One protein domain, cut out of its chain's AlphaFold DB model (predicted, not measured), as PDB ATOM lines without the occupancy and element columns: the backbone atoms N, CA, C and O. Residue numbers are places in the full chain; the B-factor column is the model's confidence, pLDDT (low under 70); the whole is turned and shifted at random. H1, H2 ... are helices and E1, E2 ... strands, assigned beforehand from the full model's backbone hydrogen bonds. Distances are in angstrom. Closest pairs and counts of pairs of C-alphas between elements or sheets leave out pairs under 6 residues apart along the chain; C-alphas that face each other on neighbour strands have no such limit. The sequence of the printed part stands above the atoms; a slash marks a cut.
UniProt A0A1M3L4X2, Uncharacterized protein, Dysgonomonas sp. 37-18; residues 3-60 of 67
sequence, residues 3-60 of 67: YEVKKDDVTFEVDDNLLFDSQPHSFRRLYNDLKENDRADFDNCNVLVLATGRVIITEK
ATOM      1  N   TYR A   3      93.051 150.052 113.623       96.56
ATOM      2  CA  TYR A   3      92.789 150.626 112.308       96.56
ATOM      3  C   TYR A   3      91.353 150.342 111.877       96.56
ATOM      4  O   TYR A   3      90.851 149.235 112.082       96.56
ATOM      5  N   GLU A   4      90.727 151.312 111.210       97.06
ATOM      6  CA  GLU A   4      89.518 151.063 110.427       97.06
ATOM      7  C   GLU A   4      89.914 150.520 109.053       97.06
ATOM      8  O   GLU A   4      90.595 151.194 108.280       97.06
ATOM      9  N   VAL A   5      89.470 149.316 108.719       97.38
ATOM     10  CA  VAL A   5      89.686 148.695 107.408       97.38
ATOM     11  C   VAL A   5      88.348 148.602 106.681       97.38
ATOM     12  O   VAL A   5      87.393 148.049 107.227       97.38
ATOM     13  N   LYS A   6      88.262 149.158 105.467       97.50
ATOM     14  CA  LYS A   6      87.000 149.341 104.729       97.50
ATOM     15  C   LYS A   6      86.980 148.522 103.444       97.50
ATOM     16  O   LYS A   6      87.958 148.513 102.695       97.50
ATOM     17  N   LYS A   7      85.872 147.821 103.205       96.38
ATOM     18  CA  LYS A   7      85.585 147.150 101.936       96.38
ATOM     19  C   LYS A   7      84.103 147.257 101.616       96.38
ATOM     20  O   LYS A   7      83.289 146.741 102.384       96.38
ATOM     21  N   ASP A   8      83.780 147.877 100.488       93.50
ATOM     22  CA  ASP A   8      82.407 148.164 100.079       93.50
ATOM     23  C   ASP A   8      81.660 148.881 101.229       93.50
ATOM     24  O   ASP A   8      82.145 149.876 101.767       93.50
ATOM     25  N   ASP A   9      80.519 148.347 101.675       94.12
ATOM     26  CA  ASP A   9      79.722 148.909 102.775       94.12
ATOM     27  C   ASP A   9      80.113 148.370 104.170       94.12
ATOM     28  O   ASP A   9      79.392 148.578 105.151       94.12
ATOM     29  N   VAL A  10      81.230 147.640 104.291       95.25
ATOM     30  CA  VAL A  10      81.660 147.008 105.549       95.25
ATOM     31  C   VAL A  10      82.916 147.677 106.104       95.25
ATOM     32  O   VAL A  10      83.892 147.918 105.395       95.25
ATOM     33  N   THR A  11      82.908 147.941 107.412       97.31
ATOM     34  CA  THR A  11      84.059 148.455 108.168       97.31
ATOM     35  C   THR A  11      84.456 147.464 109.258       97.31
ATOM     36  O   THR A  11      83.600 146.920 109.959       97.31
ATOM     37  N   PHE A  12      85.758 147.233 109.399       97.31
ATOM     38  CA  PHE A  12      86.355 146.376 110.417       97.31
ATOM     39  C   PHE A  12      87.292 147.187 111.304       97.31
ATOM     40  O   PHE A  12      88.054 148.008 110.804       97.31
ATOM     41  N   GLU A  13      87.290 146.893 112.599       97.06
ATOM     42  CA  GLU A  13      88.343 147.329 113.515       97.06
ATOM     43  C   GLU A  13      89.415 146.236 113.588       97.06
ATOM     44  O   GLU A  13      89.118 145.084 113.922       97.06
ATOM     45  N   VAL A  14      90.655 146.582 113.248       97.50
ATOM     46  CA  VAL A  14      91.793 145.651 113.223       97.50
ATOM     47  C   VAL A  14      92.892 146.185 114.135       97.50
ATOM     48  O   VAL A  14      93.417 147.267 113.893       97.50
ATOM     49  N   ASP A  15      93.253 145.436 115.179       96.81
ATOM     50  CA  ASP A  15      94.356 145.796 116.085       96.81
ATOM     51  C   ASP A  15      95.657 145.150 115.607       96.81
ATOM     52  O   ASP A  15      95.808 143.934 115.706       96.81
ATOM     53  N   ASP A  16      96.612 145.932 115.106       92.75
ATOM     54  CA  ASP A  16      97.889 145.408 114.585       92.75
ATOM     55  C   ASP A  16      98.762 144.698 115.645       92.75
ATOM     56  O   ASP A  16      99.692 143.965 115.297       92.75
ATOM     57  N   ASN A  17      98.448 144.862 116.937       96.06
ATOM     58  CA  ASN A  17      99.116 144.150 118.024       96.06
ATOM     59  C   ASN A  17      98.646 142.693 118.137       96.06
ATOM     60  O   ASN A  17      99.317 141.877 118.776       96.06
ATOM     61  N   LEU A  18      97.496 142.356 117.545       97.12
ATOM     62  CA  LEU A  18      96.972 140.998 117.498       97.12
ATOM     63  C   LEU A  18      97.481 140.268 116.253       97.12
ATOM     64  O   LEU A  18      97.503 140.797 115.138       97.12
ATOM     65  N   LEU A  19      97.840 138.997 116.436       98.19
ATOM     66  CA  LEU A  19      98.129 138.114 115.310       98.19
ATOM     67  C   LEU A  19      96.868 137.895 114.476       98.19
ATOM     68  O   LEU A  19      95.752 137.952 114.990       98.19
ATOM     69  N   PHE A  20      97.065 137.587 113.197       98.00
ATOM     70  CA  PHE A  20      96.003 137.432 112.218       98.00
ATOM     71  C   PHE A  20      94.901 136.499 112.714       98.00
ATOM     72  O   PHE A  20      93.747 136.883 112.634       98.00
ATOM     73  N   ASP A  21      95.232 135.357 113.325       97.81
ATOM     74  CA  ASP A  21      94.253 134.388 113.845       97.81
ATOM     75  C   ASP A  21      93.402 134.895 115.018       97.81
ATOM     76  O   ASP A  21      92.317 134.363 115.269       97.81
ATOM     77  N   SER A  22      93.874 135.925 115.719       98.25
ATOM     78  CA  SER A  22      93.159 136.596 116.806       98.25
ATOM     79  C   SER A  22      92.289 137.759 116.320       98.25
ATOM     80  O   SER A  22      91.530 138.308 117.112       98.25
ATOM     81  N   GLN A  23      92.358 138.115 115.033       97.62
ATOM     82  CA  GLN A  23      91.504 139.142 114.436       97.62
ATOM     83  C   GLN A  23      90.054 138.649 114.270       97.62
ATOM     84  O   GLN A  23      89.806 137.432 114.204       97.62
ATOM     85  N   PRO A  24      89.075 139.570 114.141       96.75
ATOM     86  CA  PRO A  24      87.675 139.215 113.925       96.75
ATOM     87  C   PRO A  24      87.500 138.184 112.805       96.75
ATOM     88  O   PRO A  24      88.079 138.300 111.725       96.75
ATOM     89  N   HIS A  25      86.681 137.155 113.046       97.44
ATOM     90  CA  HIS A  25      86.489 136.062 112.086       97.44
ATOM     91  C   HIS A  25      85.992 136.559 110.717       97.44
ATOM     92  O   HIS A  25      86.405 136.040 109.683       97.44
ATOM     93  N   SER A  26      85.134 137.580 110.705       97.00
ATOM     94  CA  SER A  26      84.638 138.213 109.481       97.00
ATOM     95  C   SER A  26      85.759 138.878 108.678       97.00
ATOM     96  O   SER A  26      85.856 138.640 107.477       97.00
ATOM     97  N   PHE A  27      86.648 139.621 109.344       97.81
ATOM     98  CA  PHE A  27      87.829 140.215 108.721       97.81
ATOM     99  C   PHE A  27      88.769 139.140 108.165       97.81
ATOM    100  O   PHE A  27      89.158 139.206 107.005       97.81
ATOM    101  N   ARG A  28      89.086 138.106 108.960       98.06
ATOM    102  CA  ARG A  28      89.961 137.007 108.518       98.06
ATOM    103  C   ARG A  28      89.418 136.297 107.287       98.06
ATOM    104  O   ARG A  28      90.182 135.957 106.386       98.06
ATOM    105  N   ARG A  29      88.108 136.046 107.253       98.00
ATOM    106  CA  ARG A  29      87.445 135.439 106.098       98.00
ATOM    107  C   ARG A  29      87.585 136.335 104.871       98.00
ATOM    108  O   ARG A  29      88.113 135.874 103.868       98.00
ATOM    109  N   LEU A  30      87.199 137.605 104.988       97.81
ATOM    110  CA  LEU A  30      87.267 138.551 103.877       97.81
ATOM    111  C   LEU A  30      88.701 138.733 103.359       97.81
ATOM    112  O   LEU A  30      88.926 138.708 102.157       97.81
ATOM    113  N   TYR A  31      89.684 138.839 104.252       98.12
ATOM    114  CA  TYR A  31      91.092 138.885 103.873       98.12
ATOM    115  C   TYR A  31      91.498 137.658 103.043       98.12
ATOM    116  O   TYR A  31      92.139 137.806 102.009       98.12
ATOM    117  N   ASN A  32      91.122 136.447 103.468       97.94
ATOM    118  CA  ASN A  32      91.448 135.224 102.729       97.94
ATOM    119  C   ASN A  32      90.750 135.131 101.369       97.94
ATOM    120  O   ASN A  32      91.320 134.530 100.461       97.94
ATOM    121  N   ASP A  33      89.569 135.733 101.235       97.69
ATOM    122  CA  ASP A  33      88.835 135.811  99.971       97.69
ATOM    123  C   ASP A  33      89.479 136.826  99.001       97.69
ATOM    124  O   ASP A  33      89.452 136.619  97.791       97.69
ATOM    125  N   LEU A  34      90.079 137.904  99.524       96.75
ATOM    126  CA  LEU A  34      90.687 138.986  98.736       96.75
ATOM    127  C   LEU A  34      92.182 138.804  98.442       96.75
ATOM    128  O   LEU A  34      92.699 139.452  97.534       96.75
ATOM    129  N   LYS A  35      92.908 138.022  99.248       96.88
ATOM    130  CA  LYS A  35      94.375 138.056  99.221       96.88
ATOM    131  C   LYS A  35      94.964 137.482  97.935       96.88
ATOM    132  O   LYS A  35      94.654 136.367  97.519       96.88
ATOM    133  N   GLU A  36      95.953 138.188  97.410       96.69
ATOM    134  CA  GLU A  36      96.897 137.679  96.428       96.69
ATOM    135  C   GLU A  36      98.230 137.436  97.146       96.69
ATOM    136  O   GLU A  36      98.887 138.363  97.618       96.69
ATOM    137  N   ASN A  37      98.615 136.163  97.278       94.56
ATOM    138  CA  ASN A  37      99.699 135.710  98.159       94.56
ATOM    139  C   ASN A  37      99.428 136.030  99.645       94.56
ATOM    140  O   ASN A  37      98.627 135.349 100.302       94.56
ATOM    141  N   ASP A  38     100.124 137.036 100.167       96.56
ATOM    142  CA  ASP A  38     100.165 137.499 101.549       96.56
ATOM    143  C   ASP A  38      99.686 138.950 101.702       96.56
ATOM    144  O   ASP A  38      99.840 139.524 102.779       96.56
ATOM    145  N   ARG A  39      99.073 139.527 100.657       97.94
ATOM    146  CA  ARG A  39      98.534 140.890 100.652       97.94
ATOM    147  C   ARG A  39      97.083 140.923 100.175       97.94
ATOM    148  O   ARG A  39      96.741 140.247  99.212       97.94
ATOM    149  N   ALA A  40      96.254 141.751 100.802       98.06
ATOM    150  CA  ALA A  40      94.891 142.059 100.371       98.06
ATOM    151  C   ALA A  40      94.690 143.577 100.247       98.06
ATOM    152  O   ALA A  40      95.166 144.347 101.089       98.06
ATOM    153  N   ASP A  41      93.973 143.993  99.202       97.56
ATOM    154  CA  ASP A  41      93.676 145.396  98.913       97.56
ATOM    155  C   ASP A  41      92.262 145.771  99.392       97.56
ATOM    156  O   ASP A  41      91.246 145.229  98.940       97.56
ATOM    157  N   PHE A  42      92.218 146.706 100.337       97.38
ATOM    158  CA  PHE A  42      91.011 147.291 100.911       97.38
ATOM    159  C   PHE A  42      90.848 148.719 100.395       97.38
ATOM    160  O   PHE A  42      91.781 149.308  99.851       97.38
ATOM    161  N   ASP A  43      89.669 149.301 100.540       97.31
ATOM    162  CA  ASP A  43      89.352 150.556  99.854       97.31
ATOM    163  C   ASP A  43      90.220 151.710 100.371       97.31
ATOM    164  O   ASP A  43      90.705 152.525  99.590       97.31
ATOM    165  N   ASN A  44      90.519 151.708 101.672       96.62
ATOM    166  CA  ASN A  44      91.322 152.731 102.336       96.62
ATOM    167  C   ASN A  44      92.746 152.286 102.708       96.62
ATOM    168  O   ASN A  44      93.537 153.099 103.183       96.62
ATOM    169  N   CYS A  45      93.103 151.011 102.550       96.94
ATOM    170  CA  CYS A  45      94.413 150.514 102.965       96.94
ATOM    171  C   CYS A  45      94.829 149.240 102.226       96.94
ATOM    172  O   CYS A  45      94.062 148.605 101.512       96.94
ATOM    173  N   ASN A  46      96.084 148.859 102.408       97.38
ATOM    174  CA  ASN A  46      96.590 147.544 102.065       97.38
ATOM    175  C   ASN A  46      96.919 146.788 103.345       97.38
ATOM    176  O   ASN A  46      97.559 147.337 104.245       97.38
ATOM    177  N   VAL A  47      96.527 145.519 103.394       98.06
ATOM    178  CA  VAL A  47      96.827 144.626 104.511       98.06
ATOM    179  C   VAL A  47      97.810 143.566 104.038       98.06
ATOM    180  O   VAL A  47      97.540 142.868 103.067       98.06
ATOM    181  N   LEU A  48      98.933 143.429 104.735       98.31
ATOM    182  CA  LEU A  48      99.924 142.373 104.537       98.31
ATOM    183  C   LEU A  48      99.945 141.471 105.777       98.31
ATOM    184  O   LEU A  48     100.120 141.965 106.893       98.31
ATOM    185  N   VAL A  49      99.798 140.157 105.600       98.12
ATOM    186  CA  VAL A  49      99.926 139.174 106.689       98.12
ATOM    187  C   VAL A  49     101.199 138.369 106.496       98.12
ATOM    188  O   VAL A  49     101.289 137.522 105.612       98.12
ATOM    189  N   LEU A  50     102.185 138.604 107.359       97.62
ATOM    190  CA  LEU A  50     103.453 137.880 107.318       97.62
ATOM    191  C   LEU A  50     103.265 136.403 107.697       97.62
ATOM    192  O   LEU A  50     102.341 136.049 108.425       97.62
ATOM    193  N   ALA A  51     104.223 135.548 107.327       96.31
ATOM    194  CA  ALA A  51     104.236 134.131 107.720       96.31
ATOM    195  C   ALA A  51     104.193 133.902 109.249       96.31
ATOM    196  O   ALA A  51     103.793 132.838 109.711       96.31
ATOM    197  N   THR A  52     104.588 134.902 110.044       96.94
ATOM    198  CA  THR A  52     104.492 134.896 111.514       96.94
ATOM    199  C   THR A  52     103.082 135.189 112.040       96.94
ATOM    200  O   THR A  52     102.877 135.193 113.252       96.94
ATOM    201  N   GLY A  53     102.126 135.490 111.160       97.31
ATOM    202  CA  GLY A  53     100.781 135.943 111.503       97.31
ATOM    203  C   GLY A  53     100.698 137.428 111.854       97.31
ATOM    204  O   GLY A  53      99.622 137.898 112.202       97.31
ATOM    205  N   ARG A  54     101.797 138.190 111.787       98.00
ATOM    206  CA  ARG A  54     101.746 139.642 112.018       98.00
ATOM    207  C   ARG A  54     100.966 140.337 110.909       98.00
ATOM    208  O   ARG A  54     101.215 140.073 109.735       98.00
ATOM    209  N   VAL A  55     100.082 141.248 111.307       98.00
ATOM    210  CA  VAL A  55      99.294 142.089 110.406       98.00
ATOM    211  C   VAL A  55     100.005 143.430 110.252       98.00
ATOM    212  O   VAL A  55     100.324 144.081 111.242       98.00
ATOM    213  N   ILE A  56     100.275 143.832 109.015       97.69
ATOM    214  CA  ILE A  56     100.817 145.148 108.672       97.69
ATOM    215  C   ILE A  56      99.761 145.873 107.848       97.69
ATOM    216  O   ILE A  56      99.314 145.357 106.824       97.69
ATOM    217  N   ILE A  57      99.379 147.068 108.293       97.00
ATOM    218  CA  ILE A  57      98.393 147.912 107.622       97.00
ATOM    219  C   ILE A  57      99.115 149.130 107.057       97.00
ATOM    220  O   ILE A  57      99.860 149.813 107.755       97.00
ATOM    221  N   THR A  58      98.929 149.378 105.764       96.25
ATOM    222  CA  THR A  58      99.442 150.565 105.073       96.25
ATOM    223  C   THR A  58      98.257 151.334 104.515       96.25
ATOM    224  O   THR A  58      97.621 150.878 103.566       96.25
ATOM    225  N   GLU A  59      97.937 152.473 105.121       94.62
ATOM    226  CA  GLU A  59      96.862 153.348 104.650       94.62
ATOM    227  C   GLU A  59      97.182 153.863 103.244       94.62
ATOM    228  O   GLU A  59      98.325 154.205 102.928       94.62
ATOM    229  N   LYS A  60      96.172 153.872 102.376       93.50
ATOM    230  CA  LYS A  60      96.260 154.550 101.089       93.50
ATOM    231  C   LYS A  60      96.100 156.033 101.390       93.50
ATOM    232  O   LYS A  60      95.068 156.444 101.910       93.50
TER     233      LYS A  60
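This is residues 3 to 60 of the 67 residues of an uncharacterized protein of Dysgonomonas sp. 37-18 (UniProt A0A1M3L4X2). One helix, H1, bridges a two-strand hairpin, E1 and E2, and a three-strand antiparallel sheet, E3 E4 E5; its residues 26 to 30 come near the hairpin and residues 30 to 34 near the sheet. The printed part has 58 residues, with five named strands and one named helix in the order E1 E2 H1 E3 E4 E5. The class is mixed, helices and strands. The whole is compact, with a radius of gyration of the C-alphas of 10.0 A, and spans 29 by 20 by 19 A.

E1, residues 3 to 7, and E2, residues 10 to 15, form an antiparallel hairpin at 151 degrees, with N 5 and O 12 2.8 A apart. In H1, residues 25 to 34, every O i to N i+4 pair is within hydrogen-bond range. The closest C-alphas of E2 and H1 are those of Phe 12 and Phe 27, 6.6 A apart. E3, residues 39 to 41, E4, residues 45 to 49, and E5, residues 55 to 59, form a meander, each strand the antiparallel neighbour of the one before. N 40 and O 47 are 2.8 A apart, as are N 46 and O 58. H1 is on this sheet, over E3 and E4, at a height over the sheet of 10.3 A. It only just stands up from it, rising 40.4 degrees. The closest C-alphas of E1 and E4 are Val 5 and Cys 45, 6.7 A apart.

E1 begins at C-alpha 3 (92.789, 150.626, 112.308). E2 is 16.5 A long and H1 14.3 A; E1 and E4 are each 13.1 A, E5 12.9 A and E3 6.9 A. E5 ends at C-alpha 59 (96.862, 153.348, 104.650).

The farthest C-alphas, Asp 9 and Thr 52, are 29.8 A apart. The printed part has no cut and no long link. Its mean pLDDT is 97.0, and no printed residue is under 70.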